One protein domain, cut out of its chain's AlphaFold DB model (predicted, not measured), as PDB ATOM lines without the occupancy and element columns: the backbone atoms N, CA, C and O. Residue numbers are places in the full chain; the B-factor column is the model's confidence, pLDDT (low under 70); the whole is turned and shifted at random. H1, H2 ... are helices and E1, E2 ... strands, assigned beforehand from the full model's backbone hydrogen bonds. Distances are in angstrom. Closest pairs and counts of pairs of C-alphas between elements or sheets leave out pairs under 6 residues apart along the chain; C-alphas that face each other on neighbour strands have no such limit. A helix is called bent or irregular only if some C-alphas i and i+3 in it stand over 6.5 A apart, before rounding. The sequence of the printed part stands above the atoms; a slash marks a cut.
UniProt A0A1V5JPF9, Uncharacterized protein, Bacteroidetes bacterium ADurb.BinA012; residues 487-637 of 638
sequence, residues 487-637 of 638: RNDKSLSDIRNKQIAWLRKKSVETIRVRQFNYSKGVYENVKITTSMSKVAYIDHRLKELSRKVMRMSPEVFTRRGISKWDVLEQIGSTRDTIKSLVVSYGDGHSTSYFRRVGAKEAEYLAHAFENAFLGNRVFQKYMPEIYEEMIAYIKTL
ATOM      1  N   ARG A 487     113.282  92.711  70.893       94.44
ATOM      2  CA  ARG A 487     112.278  91.937  71.641       94.44
ATOM      3  C   ARG A 487     112.388  90.425  71.440       94.44
ATOM      4  O   ARG A 487     111.838  89.672  72.240       94.44
ATOM      5  N   ASN A 488     113.084  89.997  70.387       92.88
ATOM      6  CA  ASN A 488     113.327  88.594  70.063       92.88
ATOM      7  C   ASN A 488     114.721  88.117  70.511       92.88
ATOM      8  O   ASN A 488     115.052  86.951  70.306       92.88
ATOM      9  N   ASP A 489     115.542  88.990  71.109       91.81
ATOM     10  CA  ASP A 489     116.865  88.628  71.614       91.81
ATOM     11  C   ASP A 489     116.740  87.640  72.784       91.81
ATOM     12  O   ASP A 489     116.008  87.850  73.760       91.81
ATOM     13  N   LYS A 490     117.498  86.544  72.704       92.19
ATOM     14  CA  LYS A 490     117.565  85.543  73.764       92.19
ATOM     15  C   LYS A 490     118.059  86.143  75.082       92.19
ATOM     16  O   LYS A 490     117.481  85.836  76.123       92.19
ATOM     17  N   SER A 491     119.051  87.028  75.051       89.94
ATOM     18  CA  SER A 491     119.603  87.661  76.252       89.94
ATOM     19  C   SER A 491     118.569  88.532  76.978       89.94
ATOM     20  O   SER A 491     118.487  88.503  78.210       89.94
ATOM     21  N   LEU A 492     117.691  89.208  76.227       92.69
ATOM     22  CA  LEU A 492     116.533  89.908  76.775       92.69
ATOM     23  C   LEU A 492     115.523  88.930  77.382       92.69
ATOM     24  O   LEU A 492     114.991  89.159  78.470       92.69
ATOM     25  N   SER A 493     115.227  87.833  76.688       92.81
ATOM     26  CA  SER A 493     114.292  86.835  77.207       92.81
ATOM     27  C   SER A 493     114.793  86.223  78.525       92.81
ATOM     28  O   SER A 493     114.021  86.095  79.479       92.81
ATOM     29  N   ASP A 494     116.095  85.951  78.627       92.50
ATOM     30  CA  ASP A 494     116.741  85.367  79.802       92.50
ATOM     31  C   ASP A 494     116.702  86.327  80.996       92.50
ATOM     32  O   ASP A 494     116.309  85.929  82.103       92.50
ATOM     33  N   ILE A 495     117.028  87.608  80.779       95.38
ATOM     34  CA  ILE A 495     116.989  88.615  81.847       95.38
ATOM     35  C   ILE A 495     115.558  88.813  82.351       95.38
ATOM     36  O   ILE A 495     115.312  88.782  83.560       95.38
ATOM     37  N   ARG A 496     114.575  88.889  81.447       96.81
ATOM     38  CA  ARG A 496     113.161  89.031  81.819       96.81
ATOM     39  C   ARG A 496     112.659  87.814  82.586       96.81
ATOM     40  O   ARG A 496     112.024  87.971  83.627       96.81
ATOM     41  N   ASN A 497     112.978  86.601  82.139       96.75
ATOM     42  CA  ASN A 497     112.584  85.373  82.830       96.75
ATOM     43  C   ASN A 497     113.161  85.307  84.252       96.75
ATOM     44  O   ASN A 497     112.432  84.995  85.202       96.75
ATOM     45  N   LYS A 498     114.435  85.680  84.425       95.50
ATOM     46  CA  LYS A 498     115.087  85.793  85.739       95.50
ATOM     47  C   LYS A 498     114.353  86.783  86.649       95.50
ATOM     48  O   LYS A 498     114.049  86.459  87.802       95.50
ATOM     49  N   GLN A 499     114.024  87.964  86.133       97.06
ATOM     50  CA  GLN A 499     113.331  89.013  86.883       97.06
ATOM     51  C   GLN A 499     111.907  88.604  87.268       97.06
ATOM     52  O   GLN A 499     111.504  88.770  88.421       97.06
ATOM     53  N   ILE A 500     111.157  87.993  86.348       97.75
ATOM     54  CA  ILE A 500     109.807  87.470  86.603       97.75
ATOM     55  C   ILE A 500     109.846  86.396  87.692       97.75
ATOM     56  O   ILE A 500     109.028  86.420  88.617       97.75
ATOM     57  N   ALA A 501     110.805  85.469  87.621       96.25
ATOM     58  CA  ALA A 501     110.979  84.436  88.634       96.25
ATOM     59  C   ALA A 501     111.268  85.046  90.012       96.25
ATOM     60  O   ALA A 501     110.682  84.622  91.009       96.25
ATOM     61  N   TRP A 502     112.116  86.077  90.083       93.25
ATOM     62  CA  TRP A 502     112.378  86.807  91.323       93.25
ATOM     63  C   TRP A 502     111.122  87.506  91.858       93.25
ATOM     64  O   TRP A 502     110.779  87.327  93.028       93.25
ATOM     65  N   LEU A 503     110.391  88.222  91.002       95.50
ATOM     66  CA  LEU A 503     109.174  88.962  91.345       95.50
ATOM     67  C   LEU A 503     108.054  88.061  91.882       95.50
ATOM     68  O   LEU A 503     107.279  88.478  92.748       95.50
ATOM     69  N   ARG A 504     107.971  86.817  91.399       97.12
ATOM     70  CA  ARG A 504     106.959  85.835  91.817       97.12
ATOM     71  C   ARG A 504     107.266  85.141  93.145       97.12
ATOM     72  O   ARG A 504     106.355  84.536  93.712       97.12
ATOM     73  N   LYS A 505     108.493  85.238  93.673       94.00
ATOM     74  CA  LYS A 505     108.849  84.652  94.980       94.00
ATOM     75  C   LYS A 505     107.936  85.203  96.070       94.00
ATOM     76  O   LYS A 505     107.730  86.414  96.144       94.00
ATOM     77  N   LYS A 506     107.405  84.313  96.911       94.06
ATOM     78  CA  LYS A 506     106.539  84.679  98.034       94.06
ATOM     79  C   LYS A 506     107.341  84.867  99.317       94.06
ATOM     80  O   LYS A 506     108.263  84.104  99.597       94.06
ATOM     81  N   SER A 507     106.944  85.854 100.105       83.56
ATOM     82  CA  SER A 507     107.397  86.066 101.475       83.56
ATOM     83  C   SER A 507     106.223  86.499 102.344       83.56
ATOM     84  O   SER A 507     105.192  86.967 101.856       83.56
ATOM     85  N   VAL A 508     106.362  86.285 103.651       90.19
ATOM     86  CA  VAL A 508     105.416  86.811 104.633       90.19
ATOM     87  C   VAL A 508     105.721  88.291 104.818       90.19
ATOM     88  O   VAL A 508     106.787  88.644 105.318       90.19
ATOM     89  N   GLU A 509     104.784  89.141 104.411       88.12
ATOM     90  CA  GLU A 509     104.923  90.594 104.439       88.12
ATOM     91  C   GLU A 509     103.853  91.221 105.330       88.12
ATOM     92  O   GLU A 509     102.716  90.747 105.403       88.12
ATOM     93  N   THR A 510     104.203  92.330 105.983       87.25
ATOM     94  CA  THR A 510     103.242  93.153 106.722       87.25
ATOM     95  C   THR A 510     102.866  94.373 105.887       87.25
ATOM     96  O   THR A 510     103.721  95.202 105.566       87.25
ATOM     97  N   ILE A 511     101.581  94.509 105.561       85.25
ATOM     98  CA  ILE A 511     101.029  95.624 104.776       85.25
ATOM     99  C   ILE A 511      99.879  96.304 105.518       85.25
ATOM    100  O   ILE A 511      99.298  95.735 106.443       85.25
ATOM    101  N   ARG A 512      99.544  97.534 105.116       86.25
ATOM    102  CA  ARG A 512      98.340  98.224 105.587       86.25
ATOM    103  C   ARG A 512      97.228  98.048 104.563       86.25
ATOM    104  O   ARG A 512      97.360  98.481 103.424       86.25
ATOM    105  N   VAL A 513      96.122  97.447 104.974       85.50
ATOM    106  CA  VAL A 513      94.932  97.298 104.135       85.50
ATOM    107  C   VAL A 513      93.774  98.069 104.736       85.50
ATOM    108  O   VAL A 513      93.664  98.207 105.953       85.50
ATOM    109  N   ARG A 514      92.910  98.588 103.867       85.06
ATOM    110  CA  ARG A 514      91.648  99.190 104.277       85.06
ATOM    111  C   ARG A 514      90.628  98.061 104.405       85.06
ATOM    112  O   ARG A 514      90.286  97.453 103.396       85.06
ATOM    113  N   GLN A 515      90.185  97.770 105.621       87.88
ATOM    114  CA  GLN A 515      89.227  96.708 105.924       87.88
ATOM    115  C   GLN A 515      87.972  97.313 106.554       87.88
ATOM    116  O   GLN A 515      88.066  98.268 107.326       87.88
ATOM    117  N   PHE A 516      86.798  96.794 106.197       85.69
ATOM    118  CA  PHE A 516      85.546  97.220 106.813       85.69
ATOM    119  C   PHE A 516      85.410  96.583 108.196       85.69
ATOM    120  O   PHE A 516      85.494  95.363 108.336       85.69
ATOM    121  N   ASN A 517      85.233  97.416 109.216       87.81
ATOM    122  CA  ASN A 517      84.971  96.977 110.572       87.81
ATOM    123  C   ASN A 517      83.451  96.915 110.783       87.81
ATOM    124  O   ASN A 517      82.814  97.939 111.026       87.81
ATOM    125  N   TYR A 518      82.879  95.710 110.679       88.81
ATOM    126  CA  TYR A 518      81.431  95.486 110.766       88.81
ATOM    127  C   TYR A 518      80.823  95.924 112.103       88.81
ATOM    128  O   TYR A 518      79.686  96.380 112.112       88.81
ATOM    129  N   SER A 519      81.567  95.856 113.215       85.62
ATOM    130  CA  SER A 519      81.047  96.285 114.521       85.62
ATOM    131  C   SER A 519      81.002  97.804 114.685       85.62
ATOM    132  O   SER A 519      80.255  98.301 115.521       85.62
ATOM    133  N   LYS A 520      81.771  98.551 113.882       85.62
ATOM    134  CA  LYS A 520      81.804 100.022 113.914       85.62
ATOM    135  C   LYS A 520      81.170 100.687 112.690       85.62
ATOM    136  O   LYS A 520      81.109 101.909 112.640       85.62
ATOM    137  N   GLY A 521      80.778  99.916 111.675       90.62
ATOM    138  CA  GLY A 521      80.241 100.441 110.416       90.62
ATOM    139  C   GLY A 521      81.215 101.321 109.613       90.62
ATOM    140  O   GLY A 521      80.775 102.080 108.753       90.62
ATOM    141  N   VAL A 522      82.529 101.256 109.871       88.19
ATOM    142  CA  VAL A 522      83.541 102.126 109.236       88.19
ATOM    143  C   VAL A 522      84.700 101.339 108.633       88.19
ATOM    144  O   VAL A 522      85.053 100.251 109.083       88.19
ATOM    145  N   TYR A 523      85.341 101.913 107.614       83.12
ATOM    146  CA  TYR A 523      86.589 101.381 107.068       83.12
ATOM    147  C   TYR A 523      87.793 101.833 107.896       83.12
ATOM    148  O   TYR A 523      88.063 103.029 107.998       83.12
ATOM    149  N   GLU A 524      88.585 100.880 108.375       86.50
ATOM    150  CA  GLU A 524      89.811 101.128 109.132       86.50
ATOM    151  C   GLU A 524      91.044 100.680 108.333       86.50
ATOM    152  O   GLU A 524      91.004  99.719 107.562       86.50
ATOM    153  N   ASN A 525      92.167 101.386 108.501       85.81
ATOM    154  CA  ASN A 525      93.451 100.950 107.952       85.81
ATOM    155  C   ASN A 525      94.133 100.031 108.967       85.81
ATOM    156  O   ASN A 525      94.743 100.504 109.927       85.81
ATOM    157  N   VAL A 526      94.057  98.727 108.739       87.50
ATOM    158  CA  VAL A 526      94.624  97.707 109.622       87.50
ATOM    159  C   VAL A 526      95.941  97.183 109.064       87.50
ATOM    160  O   VAL A 526      96.146  97.113 107.850       87.50
ATOM    161  N   LYS A 527      96.870  96.832 109.954       89.62
ATOM    162  CA  LYS A 527      98.094  96.125 109.568       89.62
ATOM    163  C   LYS A 527      97.800  94.634 109.560       89.62
ATOM    164  O   LYS A 527      97.455  94.085 110.599       89.62
ATOM    165  N   ILE A 528      97.990  93.996 108.414       87.62
ATOM    166  CA  ILE A 528      97.899  92.542 108.285       87.62
ATOM    167  C   ILE A 528      99.265  91.978 107.928       87.62
ATOM    168  O   ILE A 528     100.054  92.630 107.242       87.62
ATOM    169  N   THR A 529      99.527  90.756 108.375       90.75
ATOM    170  CA  THR A 529     100.693  89.972 107.968       90.75
ATOM    171  C   THR A 529     100.191  88.821 107.113       90.75
ATOM    172  O   THR A 529      99.385  88.023 107.579       90.75
ATOM    173  N   THR A 530     100.619  88.757 105.857       90.81
ATOM    174  CA  THR A 530     100.131  87.755 104.903       90.81
ATOM    175  C   THR A 530     101.222  87.338 103.922       90.81
ATOM    176  O   THR A 530     102.193  88.063 103.703       90.81
ATOM    177  N   SER A 531     101.083  86.143 103.350       94.38
ATOM    178  CA  SER A 531     101.996  85.624 102.332       94.38
ATOM    179  C   SER A 531     101.634  86.202 100.966       94.38
ATOM    180  O   SER A 531     100.528  85.990 100.469       94.38
ATOM    181  N   MET A 532     102.559  86.928 100.339       94.50
ATOM    182  CA  MET A 532     102.363  87.513  99.010       94.50
ATOM    183  C   MET A 532     103.650  87.474  98.187       94.50
ATOM    184  O   MET A 532     104.738  87.303  98.731       94.50
ATOM    185  N   SER A 533     103.531  87.603  96.865       96.69
ATOM    186  CA  SER A 533     104.700  87.718  95.989       96.69
ATOM    187  C   SER A 533     105.407  89.062  96.185       96.69
ATOM    188  O   SER A 533     104.776  90.056  96.558       96.69
ATOM    189  N   LYS A 534     106.709  89.128  95.882       94.12
ATOM    190  CA  LYS A 534     107.472  90.388  95.908       94.12
ATOM    191  C   LYS A 534     106.807  91.470  95.067       94.12
ATOM    192  O   LYS A 534     106.672  92.600  95.523       94.12
ATOM    193  N   VAL A 535     106.334  91.115  93.871       96.62
ATOM    194  CA  VAL A 535     105.642  92.059  92.987       96.62
ATOM    195  C   VAL A 535     104.339  92.590  93.585       96.62
ATOM    196  O   VAL A 535     104.072  93.785  93.478       96.62
ATOM    197  N   ALA A 536     103.565  91.752  94.284       95.81
ATOM    198  CA  ALA A 536     102.349  92.192  94.964       95.81
ATOM    199  C   ALA A 536     102.666  93.205  96.070       95.81
ATOM    200  O   ALA A 536     101.998  94.233  96.187       95.81
ATOM    201  N   TYR A 537     103.715  92.933  96.849       94.44
ATOM    202  CA  TYR A 537     104.183  93.838  97.889       94.44
ATOM    203  C   TYR A 537     104.673  95.170  97.309       94.44
ATOM    204  O   TYR A 537     104.263  96.235  97.770       94.44
ATOM    205  N   ILE A 538     105.514  95.128  96.275       94.50
ATOM    206  CA  ILE A 538     106.083  96.326  95.647       94.50
ATOM    207  C   ILE A 538     104.979  97.186  95.020       94.50
ATOM    208  O   ILE A 538     104.896  98.373  95.336       94.50
ATOM    209  N   ASP A 539     104.082  96.608  94.214       95.69
ATOM    210  CA  ASP A 539     102.959  97.346  93.616       95.69
ATOM    211  C   ASP A 539     102.040  97.942  94.697       95.69
ATOM    212  O   ASP A 539     101.607  99.090  94.587       95.69
ATOM    213  N   HIS A 540     101.811  97.229  95.808       93.12
ATOM    214  CA  HIS A 540     101.089  97.779  96.958       93.12
ATOM    215  C   HIS A 540     101.789  99.018  97.541       93.12
ATOM    216  O   HIS A 540     101.150 100.055  97.745       93.12
ATOM    217  N   ARG A 541     103.106  98.952  97.773       92.75
ATOM    218  CA  ARG A 541     103.888 100.078  98.309       92.75
ATOM    219  C   ARG A 541     103.954 101.259  97.340       92.75
ATOM    220  O   ARG A 541     103.912 102.400  97.797       92.75
ATOM    221  N   LEU A 542     104.015 101.015  96.032       93.94
ATOM    222  CA  LEU A 542     103.972 102.062  95.004       93.94
ATOM    223  C   LEU A 542     102.599 102.747  94.958       93.94
ATOM    224  O   LEU A 542     102.532 103.975  94.906       93.94
ATOM    225  N   LYS A 543     101.498 101.994  95.091       94.00
ATOM    226  CA  LYS A 543     100.141 102.553  95.241       94.00
ATOM    227  C   LYS A 543     100.012 103.420  96.495       94.00
ATOM    228  O   LYS A 543      99.379 104.474  96.454       94.00
ATOM    229  N   GLU A 544     100.589 102.993  97.620       88.88
ATOM    230  CA  GLU A 544     100.637 103.812  98.840       88.88
ATOM    231  C   GLU A 544     101.459 105.087  98.645       88.88
ATOM    232  O   GLU A 544     101.029 106.162  99.070       88.88
ATOM    233  N   LEU A 545     102.619 104.978  97.992       90.25
ATOM    234  CA  LEU A 545     103.482 106.118  97.708       90.25
ATOM    235  C   LEU A 545     102.776 107.133  96.804       90.25
ATOM    236  O   LEU A 545     102.759 108.310  97.146       90.25
ATOM    237  N   SER A 546     102.135 106.684  95.723       93.56
ATOM    238  CA  SER A 546     101.351 107.543  94.827       93.56
ATOM    239  C   SER A 546     100.243 108.278  95.588       93.56
ATOM    240  O   SER A 546     100.183 109.507  95.562       93.56
ATOM    241  N   ARG A 547      99.442 107.563  96.398       91.31
ATOM    242  CA  ARG A 547      98.411 108.177  97.260       91.31
ATOM    243  C   ARG A 547      98.987 109.201  98.238       91.31
ATOM    244  O   ARG A 547      98.353 110.222  98.495       91.31
ATOM    245  N   LYS A 548     100.170 108.936  98.799       88.62
ATOM    246  CA  LYS A 548     100.855 109.870  99.698       88.62
ATOM    247  C   LYS A 548     101.309 111.123  98.950       88.62
ATOM    248  O   LYS A 548     100.994 112.218  99.399       88.62
ATOM    249  N   VAL A 549     101.992 110.966  97.817       86.88
ATOM    250  CA  VAL A 549     102.469 112.077  96.976       86.88
ATOM    251  C   VAL A 549     101.296 112.938  96.511       86.88
ATOM    252  O   VAL A 549     101.360 114.159  96.619       86.88
ATOM    253  N   MET A 550     100.180 112.324  96.108       90.88
ATOM    254  CA  MET A 550      98.961 113.042  95.720       90.88
ATOM    255  C   MET A 550      98.410 113.952  96.824       90.88
ATOM    256  O   MET A 550      97.899 115.023  96.506       90.88
ATOM    257  N   ARG A 551      98.561 113.585  98.103       89.06
ATOM    258  CA  ARG A 551      98.116 114.393  99.254       89.06
ATOM    259  C   ARG A 551      99.116 115.460  99.696       89.06
ATOM    260  O   ARG A 551      98.755 116.339 100.467       89.06
ATOM    261  N   MET A 552     100.370 115.372  99.258       84.19
ATOM    262  CA  MET A 552     101.396 116.362  99.588       84.19
ATOM    263  C   MET A 552     101.225 117.612  98.719       84.19
ATOM    264  O   MET A 552     100.817 117.513  97.553       84.19
ATOM    265  N   SER A 553     101.549 118.782  99.274       90.75
ATOM    266  CA  SER A 553     101.479 120.030  98.512       90.75
ATOM    267  C   SER A 553     102.619 120.104  97.474       90.75
ATOM    268  O   SER A 553     103.699 119.543  97.713       90.75
ATOM    269  N   PRO A 554     102.398 120.735  96.304       87.00
ATOM    270  CA  PRO A 554     103.413 120.856  95.255       87.00
ATOM    271  C   PRO A 554     104.718 121.520  95.719       87.00
ATOM    272  O   PRO A 554     105.795 121.124  95.272       87.00
ATOM    273  N   GLU A 555     104.646 122.453  96.671       86.62
ATOM    274  CA  GLU A 555     105.783 123.229  97.191       86.62
ATOM    275  C   GLU A 555     106.847 122.340  97.847       86.62
ATOM    276  O   GLU A 555     108.034 122.667  97.866       86.62
ATOM    277  N   VAL A 556     106.446 121.179  98.374       78.31
ATOM    278  CA  VAL A 556     107.379 120.203  98.952       78.31
ATOM    279  C   VAL A 556     108.359 119.679  97.896       78.31
ATOM    280  O   VAL A 556     109.499 119.338  98.222       78.31
ATOM    281  N   PHE A 557     107.932 119.608  96.639       82.00
ATOM    282  CA  PHE A 557     108.720 119.075  95.532       82.00
ATOM    283  C   PHE A 557     109.542 120.176  94.870       82.00
ATOM    284  O   PHE A 557     110.743 119.989  94.669       82.00
ATOM    285  N   THR A 558     108.946 121.351  94.643       79.75
ATOM    286  CA  THR A 558     109.628 122.465  93.966       79.75
ATOM    287  C   THR A 558     110.852 122.957  94.739       79.75
ATOM    288  O   THR A 558     111.884 123.210  94.126       79.75
ATOM    289  N   ARG A 559     110.820 122.955  96.084       71.94
ATOM    290  CA  ARG A 559     112.005 123.235  96.932       71.94
ATOM    291  C   ARG A 559     113.187 122.287  96.697       71.94
ATOM    292  O   ARG A 559     114.296 122.579  97.121       71.94
ATOM    293  N   ARG A 560     112.950 121.127  96.081       68.38
ATOM    294  CA  ARG A 560     113.962 120.109  95.754       68.38
ATOM    295  C   ARG A 560     114.298 120.084  94.261       68.38
ATOM    296  O   ARG A 560     114.908 119.122  93.805       68.38
ATOM    297  N   GLY A 561     113.866 121.100  93.510       76.94
ATOM    298  CA  GLY A 561     114.122 121.225  92.077       76.94
ATOM    299  C   GLY A 561     113.396 120.190  91.213       76.94
ATOM    300  O   GLY A 561     113.841 119.923  90.104       76.94
ATOM    301  N   ILE A 562     112.315 119.580  91.711       80.25
ATOM    302  CA  ILE A 562     111.506 118.600  90.967       80.25
ATOM    303  C   ILE A 562     110.022 118.945  91.070       80.25
ATOM    304  O   ILE A 562     109.579 119.532  92.058       80.25
ATOM    305  N   SER A 563     109.219 118.555  90.087       89.50
ATOM    306  CA  SER A 563     107.772 118.715  90.170       89.50
ATOM    307  C   SER A 563     107.132 117.543  90.928       89.50
ATOM    308  O   SER A 563     107.632 116.415  90.953       89.50
ATOM    309  N   LYS A 564     105.980 117.794  91.561       92.31
ATOM    310  CA  LYS A 564     105.144 116.729  92.142       92.31
ATOM    311  C   LYS A 564     104.776 115.680  91.090       92.31
ATOM    312  O   LYS A 564     104.705 114.490  91.394       92.31
ATOM    313  N   TRP A 565     104.537 116.137  89.865       94.56
ATOM    314  CA  TRP A 565     104.155 115.293  88.747       94.56
ATOM    315  C   TRP A 565     105.341 114.486  88.221       94.56
ATOM    316  O   TRP A 565     105.139 113.318  87.929       94.56
ATOM    317  N   ASP A 566     106.576 115.003  88.251       92.69
ATOM    318  CA  ASP A 566     107.777 114.220  87.907       92.69
ATOM    319  C   ASP A 566     107.893 112.964  88.784       92.69
ATOM    320  O   ASP A 566     108.270 111.890  88.317       92.69
ATOM    321  N   VAL A 567     107.548 113.076  90.073       91.44
ATOM    322  CA  VAL A 567     107.542 111.931  90.996       91.44
ATOM    323  C   VAL A 567     106.398 110.967  90.682       91.44
ATOM    324  O   VAL A 567     106.591 109.755  90.750       91.44
ATOM    325  N   LEU A 568     105.208 111.478  90.362       95.38
ATOM    326  CA  LEU A 568     104.052 110.641  90.022       95.38
ATOM    327  C   LEU A 568     104.264 109.877  88.715       95.38
ATOM    328  O   LEU A 568     103.937 108.694  88.670       95.38
ATOM    329  N   GLU A 569     104.859 110.515  87.710       95.50
ATOM    330  CA  GLU A 569     105.184 109.896  86.423       95.50
ATOM    331  C   GLU A 569     106.274 108.832  86.591       95.50
ATOM    332  O   GLU A 569     106.108 107.710  86.122       95.50
ATOM    333  N   GLN A 570     107.298 109.083  87.414       95.75
ATOM    334  CA  GLN A 570     108.279 108.053  87.781       95.75
ATOM    335  C   GLN A 570     107.646 106.842  88.491       95.75
ATOM    336  O   GLN A 570     108.025 105.696  88.223       95.75
ATOM    337  N   ILE A 571     106.668 107.059  89.384       95.94
ATOM    338  CA  ILE A 571     105.895 105.960  89.994       95.94
ATOM    339  C   ILE A 571     105.075 105.225  88.925       95.94
ATOM    340  O   ILE A 571     105.024 103.995  88.956       95.94
ATOM    341  N   GLY A 572     104.442 105.959  88.007       95.56
ATOM    342  CA  GLY A 572     103.661 105.428  86.890       95.56
ATOM    343  C   GLY A 572     104.492 104.520  85.986       95.56
ATOM    344  O   GLY A 572     104.178 103.338  85.887       95.56
ATOM    345  N   SER A 573     105.602 105.027  85.449       95.56
ATOM    346  CA  SER A 573     106.553 104.271  84.618       95.56
ATOM    347  C   SER A 573     107.089 103.021  85.337       95.56
ATOM    348  O   SER A 573     107.095 101.924  84.774       95.56
ATOM    349  N   THR A 574     107.405 103.116  86.639       97.06
ATOM    350  CA  THR A 574     107.809 101.937  87.435       97.06
ATOM    351  C   THR A 574     106.695 100.881  87.484       97.06
ATOM    352  O   THR A 574     106.957  99.679  87.399       97.06
ATOM    353  N   ARG A 575     105.433 101.307  87.640       97.31
ATOM    354  CA  ARG A 575     104.276 100.401  87.671       97.31
ATOM    355  C   ARG A 575     103.954  99.822  86.293       97.31
ATOM    356  O   ARG A 575     103.514  98.675  86.248       97.31
ATOM    357  N   ASP A 576     104.205 100.535  85.205       96.06
ATOM    358  CA  ASP A 576     104.012 100.001  83.851       96.06
ATOM    359  C   ASP A 576     105.106  98.998  83.482       96.06
ATOM    360  O   ASP A 576     104.824  97.897  83.000       96.06
ATOM    361  N   THR A 577     106.343  99.271  83.904       96.62
ATOM    362  CA  THR A 577     107.434  98.293  83.840       96.62
ATOM    363  C   THR A 577     107.072  97.008  84.593       96.62
ATOM    364  O   THR A 577     107.237  95.910  84.057       96.62
ATOM    365  N   ILE A 578     106.503  97.105  85.804       97.12
ATOM    366  CA  ILE A 578     105.999  95.928  86.538       97.12
ATOM    367  C   ILE A 578     104.969  95.164  85.707       97.12
ATOM    368  O   ILE A 578     105.016  93.933  85.673       97.12
ATOM    369  N   LYS A 579     104.055  95.868  85.037       96.25
ATOM    370  CA  LYS A 579     102.991  95.245  84.248       96.25
ATOM    371  C   LYS A 579     103.529  94.499  83.029       96.25
ATOM    372  O   LYS A 579     103.033  93.414  82.721       96.25
ATOM    373  N   SER A 580     104.601  95.004  82.421       96.25
ATOM    374  CA  SER A 580     105.324  94.320  81.343       96.25
ATOM    375  C   SER A 580     105.989  93.005  81.791       96.25
ATOM    376  O   SER A 580     106.121  92.074  80.996       96.25
ATOM    377  N   LEU A 581     106.368  92.881  83.069       96.44
ATOM    378  CA  LEU A 581     106.974  91.671  83.642       96.44
ATOM    379  C   LEU A 581     105.916  90.707  84.200       96.44
ATOM    380  O   LEU A 581     105.927  89.507  83.925       96.44
ATOM    381  N   VAL A 582     104.976  91.216  84.995       96.19
ATOM    382  CA  VAL A 582     103.925  90.429  85.648       96.19
ATOM    383  C   VAL A 582     102.578  91.129  85.483       96.19
ATOM    384  O   VAL A 582     102.142  91.879  86.350       96.19
ATOM    385  N   VAL A 583     101.883  90.798  84.392       93.44
ATOM    386  CA  VAL A 583     100.655  91.454  83.891       93.44
ATOM    387  C   VAL A 583      99.534  91.637  84.930       93.44
ATOM    388  O   VAL A 583      98.715  92.546  84.809       93.44
ATOM    389  N   SER A 584      99.470  90.791  85.961       93.38
ATOM    390  CA  SER A 584      98.479  90.899  87.043       93.38
ATOM    391  C   SER A 584      98.733  92.054  88.024       93.38
ATOM    392  O   SER A 584      97.886  92.319  88.874       93.38
ATOM    393  N   TYR A 585      99.893  92.706  87.948       95.06
ATOM    394  CA  TYR A 585     100.314  93.803  88.817       95.06
ATOM    395  C   TYR A 585     100.763  95.000  87.978       95.06
ATOM    396  O   TYR A 585     101.043  94.859  86.794       95.06
ATOM    397  N   GLY A 586     100.847  96.178  88.596       93.69
ATOM    398  CA  GLY A 586     101.230  97.396  87.884       93.69
ATOM    399  C   GLY A 586     100.058  98.096  87.191       93.69
ATOM    400  O   GLY A 586      98.891  97.816  87.479       93.69
ATOM    401  N   ASP A 587     100.365  99.068  86.337       90.50
ATOM    402  CA  ASP A 587      99.397  99.956  85.673       90.50
ATOM    403  C   ASP A 587     100.008 100.619  84.444       90.50
ATOM    404  O   ASP A 587     101.219 100.743  84.416       90.50
ATOM    405  N   GLY A 588      99.197 101.086  83.499       86.00
ATOM    406  CA  GLY A 588      99.673 101.698  82.251       86.00
ATOM    407  C   GLY A 588      98.809 101.241  81.084       86.00
ATOM    408  O   GLY A 588      97.796 101.868  80.786       86.00
ATOM    409  N   HIS A 589      99.121 100.079  80.508       89.06
ATOM    410  CA  HIS A 589      98.291  99.462  79.466       89.06
ATOM    411  C   HIS A 589      97.275  98.439  79.999       89.06
ATOM    412  O   HIS A 589      97.357  97.952  81.131       89.06
ATOM    413  N   SER A 590      96.284  98.075  79.179       90.00
ATOM    414  CA  SER A 590      95.292  97.055  79.536       90.00
ATOM    415  C   SER A 590      95.909  95.649  79.601       90.00
ATOM    416  O   SER A 590      96.864  95.315  78.901       90.00
ATOM    417  N   THR A 591      95.326  94.767  80.415       90.12
ATOM    418  CA  THR A 591      95.719  93.346  80.463       90.12
ATOM    419  C   THR A 591      95.580  92.675  79.090       90.12
ATOM    420  O   THR A 591      96.370  91.797  78.757       90.12
ATOM    421  N   SER A 592      94.588  93.080  78.285       90.44
ATOM    422  CA  SER A 592      94.396  92.557  76.927       90.44
ATOM    423  C   SER A 592      95.511  92.987  75.973       90.44
ATOM    424  O   SER A 592      95.940  92.172  75.160       90.44
ATOM    425  N   TYR A 593      96.035  94.210  76.105       91.44
ATOM    426  CA  TYR A 593      97.184  94.679  75.328       91.44
ATOM    427  C   TYR A 593      98.430  93.824  75.593       91.44
ATOM    428  O   TYR A 593      98.990  93.256  74.661       91.44
ATOM    429  N   PHE A 594      98.785  93.604  76.863       90.12
ATOM    430  CA  PHE A 594      99.939  92.775  77.243       90.12
ATOM    431  C   PHE A 594      99.799  91.279  76.904       90.12
ATOM    432  O   PHE A 594     100.761  90.519  77.015       90.12
ATOM    433  N   ARG A 595      98.609  90.815  76.506       87.44
ATOM    434  CA  ARG A 595      98.419  89.446  76.000       87.44
ATOM    435  C   ARG A 595      98.773  89.304  74.519       87.44
ATOM    436  O   ARG A 595      98.922  88.174  74.066       87.44
ATOM    437  N   ARG A 596      98.928  90.407  73.779       92.00
ATOM    438  CA  ARG A 596      99.400  90.381  72.388       92.00
ATOM    439  C   ARG A 596     100.848  89.886  72.338       92.00
ATOM    440  O   ARG A 596     101.645  90.174  73.232       92.00
ATOM    441  N   VAL A 597     101.178  89.134  71.291       91.06
ATOM    442  CA  VAL A 597     102.523  88.577  71.088       91.06
ATOM    443  C   VAL A 597     103.544  89.715  70.993       91.06
ATOM    444  O   VAL A 597     103.331  90.680  70.264       91.06
ATOM    445  N   GLY A 598     104.627  89.626  71.770       92.62
ATOM    446  CA  GLY A 598     105.721  90.603  71.781       92.62
ATOM    447  C   GLY A 598     105.437  91.924  72.508       92.62
ATOM    448  O   GLY A 598     106.356  92.719  72.670       92.62
ATOM    449  N   ALA A 599     104.202  92.186  72.959       94.12
ATOM    450  CA  ALA A 599     103.858  93.462  73.598       94.12
ATOM    451  C   ALA A 599     104.548  93.644  74.959       94.12
ATOM    452  O   ALA A 599     105.001  94.730  75.294       94.12
ATOM    453  N   LYS A 600     104.678  92.570  75.746       95.75
ATOM    454  CA  LYS A 600     105.342  92.623  77.061       95.75
ATOM    455  C   LYS A 600     106.835  92.910  76.931       95.75
ATOM    456  O   LYS A 600     107.406  93.590  77.774       95.75
ATOM    457  N   GLU A 601     107.458  92.337  75.913       97.06
ATOM    458  CA  GLU A 601     108.868  92.500  75.591       97.06
ATOM    459  C   GLU A 601     109.137  93.920  75.075       97.06
ATOM    460  O   GLU A 601     110.073  94.560  75.545       97.06
ATOM    461  N   ALA A 602     108.267  94.430  74.196       96.56
ATOM    462  CA  ALA A 602     108.338  95.785  73.652       96.56
ATOM    463  C   ALA A 602     108.249  96.862  74.743       96.56
ATOM    464  O   ALA A 602     109.141  97.694  74.864       96.56
ATOM    465  N   GLU A 603     107.215  96.808  75.590       97.06
ATOM    466  CA  GLU A 603     107.046  97.772  76.690       97.06
ATOM    467  C   GLU A 603     108.203  97.703  77.686       97.06
ATOM    468  O   GLU A 603     108.715  98.725  78.135       97.06
ATOM    469  N   TYR A 604     108.659  96.491  78.017       97.69
ATOM    470  CA  TYR A 604     109.809  96.315  78.898       97.69
ATOM    471  C   TYR A 604     111.071  96.980  78.326       97.69
ATOM    472  O   TYR A 604     111.800  97.644  79.062       97.69
ATOM    473  N   LEU A 605     111.324  96.825  77.023       97.56
ATOM    474  CA  LEU A 605     112.456  97.446  76.337       97.56
ATOM    475  C   LEU A 605     112.342  98.967  76.267       97.56
ATOM    476  O   LEU A 605     113.318  99.654  76.556       97.56
ATOM    477  N   ALA A 606     111.170  99.497  75.920       97.56
ATOM    478  CA  ALA A 606     110.931 100.936  75.877       97.56
ATOM    479  C   ALA A 606     111.184 101.582  77.249       97.56
ATOM    480  O   ALA A 606     111.922 102.565  77.358       97.56
ATOM    481  N   HIS A 607     110.692 100.955  78.323       97.50
ATOM    482  CA  HIS A 607     111.010 101.364  79.690       97.50
ATOM    483  C   HIS A 607     112.499 101.177  80.023       97.50
ATOM    484  O   HIS A 607     113.073 102.002  80.729       97.50
ATOM    485  N   ALA A 608     113.184 100.153  79.508       96.19
ATOM    486  CA  ALA A 608     114.633 100.005  79.691       96.19
ATOM    487  C   ALA A 608     115.422 101.164  79.065       96.19
ATOM    488  O   ALA A 608     116.330 101.689  79.711       96.19
ATOM    489  N   PHE A 609     115.048 101.615  77.865       97.19
ATOM    490  CA  PHE A 609     115.642 102.790  77.225       97.19
ATOM    491  C   PHE A 609     115.403 104.073  78.027       97.19
ATOM    492  O   PHE A 609     116.358 104.791  78.331       97.19
ATOM    493  N   GLU A 610     114.161 104.326  78.444       94.00
ATOM    494  CA  GLU A 610     113.812 105.450  79.321       94.00
ATOM    495  C   GLU A 610     114.711 105.486  80.569       94.00
ATOM    496  O   GLU A 610     115.331 106.500  80.904       94.00
ATOM    497  N   ASN A 611     114.847 104.343  81.234       92.31
ATOM    498  CA  ASN A 611     115.598 104.228  82.475       92.31
ATOM    499  C   ASN A 611     117.120 104.303  82.285       92.31
ATOM    500  O   ASN A 611     117.808 104.786  83.188       92.31
ATOM    501  N   ALA A 612     117.644 103.866  81.138       89.56
ATOM    502  CA  ALA A 612     119.068 103.918  80.821       89.56
ATOM    503  C   ALA A 612     119.562 105.332  80.490       89.56
ATOM    504  O   ALA A 612     120.691 105.671  80.852       89.56
ATOM    505  N   PHE A 613     118.733 106.146  79.832       89.69
ATOM    506  CA  PHE A 613     119.143 107.457  79.322       89.69
ATOM    507  C   PHE A 613     118.580 108.653  80.101       89.69
ATOM    508  O   PHE A 613     119.179 109.727  80.065       89.69
ATOM    509  N   LEU A 614     117.480 108.485  80.842       88.88
ATOM    510  CA  LEU A 614     116.911 109.531  81.703       88.88
ATOM    511  C   LEU A 614     116.956 109.167  83.193       88.88
ATOM    512  O   LEU A 614     117.234 110.018  84.039       88.88
ATOM    513  N   GLY A 615     116.702 107.896  83.504       86.94
ATOM    514  CA  GLY A 615     116.691 107.362  84.863       86.94
ATOM    515  C   GLY A 615     115.395 107.606  85.639       86.94
ATOM    516  O   GLY A 615     114.633 108.534  85.371       86.94
ATOM    517  N   ASN A 616     115.156 106.759  86.645       88.25
ATOM    518  CA  ASN A 616     113.954 106.784  87.480       88.25
ATOM    519  C   ASN A 616     114.308 106.426  88.930       88.25
ATOM    520  O   ASN A 616     114.614 105.277  89.262       88.25
ATOM    521  N   ARG A 617     114.245 107.413  89.829       83.12
ATOM    522  CA  ARG A 617     114.632 107.241  91.241       83.12
ATOM    523  C   ARG A 617     113.664 106.347  92.011       83.12
ATOM    524  O   ARG A 617     114.036 105.759  93.028       83.12
ATOM    525  N   VAL A 618     112.410 106.263  91.569       83.62
ATOM    526  CA  VAL A 618     111.409 105.386  92.186       83.62
ATOM    527  C   VAL A 618     111.726 103.939  91.835       83.62
ATOM    528  O   VAL A 618     111.782 103.103  92.738       83.62
ATOM    529  N   PHE A 619     112.019 103.654  90.570       89.88
ATOM    530  CA  PHE A 619     112.400 102.315  90.139       89.88
ATOM    531  C   PHE A 619     113.677 101.847  90.856       89.88
ATOM    532  O   PHE A 619     113.641 100.821  91.543       89.88
ATOM    533  N   GLN A 620     114.740 102.662  90.848       79.50
ATOM    534  CA  GLN A 620     115.989 102.401  91.588       79.50
ATOM    535  C   GLN A 620     115.747 102.040  93.058       79.50
ATOM    536  O   GLN A 620     116.400 101.168  93.618       79.50
ATOM    537  N   LYS A 621     114.788 102.702  93.710       76.69
ATOM    538  CA  LYS A 621     114.501 102.472  95.126       76.69
ATOM    539  C   LYS A 621     113.757 101.163  95.393       76.69
ATOM    540  O   LYS A 621     113.977 100.550  96.435       76.69
ATOM    541  N   TYR A 622     112.806 100.799  94.537       83.44
ATOM    542  CA  TYR A 622     111.873  99.700  94.813       83.44
ATOM    543  C   TYR A 622     112.270  98.375  94.161       83.44
ATOM    544  O   TYR A 622     111.882  97.325  94.673       83.44
ATOM    545  N   MET A 623     113.017  98.414  93.058       88.31
ATOM    546  CA  MET A 623     113.508  97.236  92.338       88.31
ATOM    547  C   MET A 623     114.917  97.505  91.764       88.31
ATOM    548  O   MET A 623     115.088  97.456  90.543       88.31
ATOM    549  N   PRO A 624     115.920  97.819  92.613       73.44
ATOM    550  CA  PRO A 624     117.259  98.215  92.169       73.44
ATOM    551  C   PRO A 624     117.929  97.174  91.271       73.44
ATOM    552  O   PRO A 624     118.534  97.536  90.270       73.44
ATOM    553  N   GLU A 625     117.790  95.882  91.578       76.38
ATOM    554  CA  GLU A 625     118.436  94.823  90.798       76.38
ATOM    555  C   GLU A 625     117.853  94.721  89.384       76.38
ATOM    556  O   GLU A 625     118.597  94.609  88.417       76.38
ATOM    557  N   ILE A 626     116.524  94.823  89.255       88.56
ATOM    558  CA  ILE A 626     115.829  94.814  87.957       88.56
ATOM    559  C   ILE A 626     116.215  96.057  87.144       88.56
ATOM    560  O   ILE A 626     116.478  95.950  85.948       88.56
ATOM    561  N   TYR A 627     116.274  97.223  87.796       84.38
ATOM    562  CA  TYR A 627     116.672  98.486  87.175       84.38
ATOM    563  C   TYR A 627     118.095  98.415  86.599       84.38
ATOM    564  O   TYR A 627     118.307  98.734  85.430       84.38
ATOM    565  N   GLU A 628     119.067  97.947  87.384       75.25
ATOM    566  CA  GLU A 628     120.459  97.827  86.933       75.25
ATOM    567  C   GLU A 628     120.623  96.792  85.817       75.25
ATOM    568  O   GLU A 628     121.342  97.036  84.850       75.25
ATOM    569  N   GLU A 629     119.922  95.661  85.910       85.81
ATOM    570  CA  GLU A 629     119.892  94.635  84.866       85.81
ATOM    571  C   GLU A 629     119.356  95.184  83.532       85.81
ATOM    572  O   GLU A 629     119.960  94.941  82.485       85.81
ATOM    573  N   MET A 630     118.278  95.978  83.562       90.12
ATOM    574  CA  MET A 630     117.729  96.645  82.371       90.12
ATOM    575  C   MET A 630     118.748  97.586  81.729       90.12
ATOM    576  O   MET A 630     118.970  97.541  80.520       90.12
ATOM    577  N   ILE A 631     119.411  98.414  82.535       85.06
ATOM    578  CA  ILE A 631     120.414  99.361  82.038       85.06
ATOM    579  C   ILE A 631     121.635  98.636  81.482       85.06
ATOM    580  O   ILE A 631     122.175  99.045  80.454       85.06
ATOM    581  N   ALA A 632     122.086  97.578  82.156       78.56
ATOM    582  CA  ALA A 632     123.204  96.772  81.696       78.56
ATOM    583  C   ALA A 632     122.917  96.184  80.313       78.56
ATOM    584  O   ALA A 632     123.774  96.296  79.442       78.56
ATOM    585  N   TYR A 633     121.705  95.662  80.087       89.38
ATOM    586  CA  TYR A 633     121.276  95.173  78.776       89.38
ATOM    587  C   TYR A 633     121.350  96.274  77.703       89.38
ATOM    588  O   TYR A 633     122.024  96.092  76.690       89.38
ATOM    589  N   ILE A 634     120.762  97.452  77.950       90.44
ATOM    590  CA  ILE A 634     120.779  98.567  76.981       90.44
ATOM    591  C   ILE A 634     122.204  99.025  76.651       90.44
ATOM    592  O   ILE A 634     122.502  99.323  75.500       90.44
ATOM    593  N   LYS A 635     123.119  99.022  77.626       84.31
ATOM    594  CA  LYS A 635     124.531  99.386  77.410       84.31
ATOM    595  C   LYS A 635     125.303  98.407  76.525       84.31
ATOM    596  O   LYS A 635     126.386  98.761  76.067       84.31
ATOM    597  N   THR A 636     124.796  97.193  76.309       84.75
ATOM    598  CA  THR A 636     125.425  96.238  75.384       84.75
ATOM    599  C   THR A 636     125.109  96.540  73.919       84.75
ATOM    600  O   THR A 636     125.829  96.078  73.032       84.75
ATOM    601  N   LEU A 637     124.062  97.331  73.663       85.62
ATOM    602  CA  LEU A 637     123.645  97.719  72.326       85.62
ATOM    603  C   LEU A 637     124.657  98.723  71.765       85.62
ATOM    604  O   LEU A 637     124.893  99.776  72.355       85.62
TER     605      LEU A 637
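Overview. This is residues 487 to 637 of the 638 residues of an uncharacterized protein of Bacteroidetes bacterium ADurb.BinA012 (UniProt A0A1V5JPF9). A long, bent two-stranded ribbon, the hairpin E1 and E2, reaches away from a body of helices with H4 in its middle. H2 and H4 run side by side, with H3 at one end of the pair and H1 at the other; H5 and H6 pack on H4, and H7 runs alongside H1. The printed part has 151 residues, in the order H1 E1 E2 H2 H3 H4 H5 H6 H7; its class is mixed, helices and strands, with an antiparallel sheet. It is compact, radius of gyration of the C-alphas 17.2 A, spanning 58 by 39 by 27 A.

Along the chain. E1, residues 506 to 517, measures 27.8 A and bends by 62 degrees at 509; E2, 522 to 533, measures 28.8 A and bends by 70 degrees at 529. H2 is 534 to 551, 26.0 A; H4 is 564 to 581, 26.5 A. H1, 490 to 504, begins at C-alpha (117.565, 85.543, 73.764). H3 is 555 to 558, H5 599 to 613, H6 617 to 622; H7, 624 to 636, ends at C-alpha (125.425, 96.238, 75.384).

Arrangement. Across E1 and E2, N 511 and O 528 are 2.9 A apart, within hydrogen-bond range. H4, the hub, touches H2 at a shallow tilt of 19 degrees, opposite ways; the closest C-alphas, Ser 546 and Leu 568, are 6.3 A apart. H4 and H5 form a helical hairpin, closest C-alphas Ser 580 and Lys 600, 4.6 A. H4 touches H6, closest C-alphas Thr 574 and Phe 619, 5.3 A. H3 and H4 touch only at the corner. H1 and H7 only just touch, with 3 pairs of C-alphas within 8 A. Every O i to N i+4 pair is within hydrogen-bond range in H1, H2, H4, H5, H6 and H7; H3 is too short for one.

Size, cuts and confidence. The farthest C-alphas, Ser 519 and Leu 637, are 60.0 A apart. The printed part has no cut; H4 to H5, 17 residues, is the long link. Mean pLDDT of the printed part is 90.3; residue 560 is under 70.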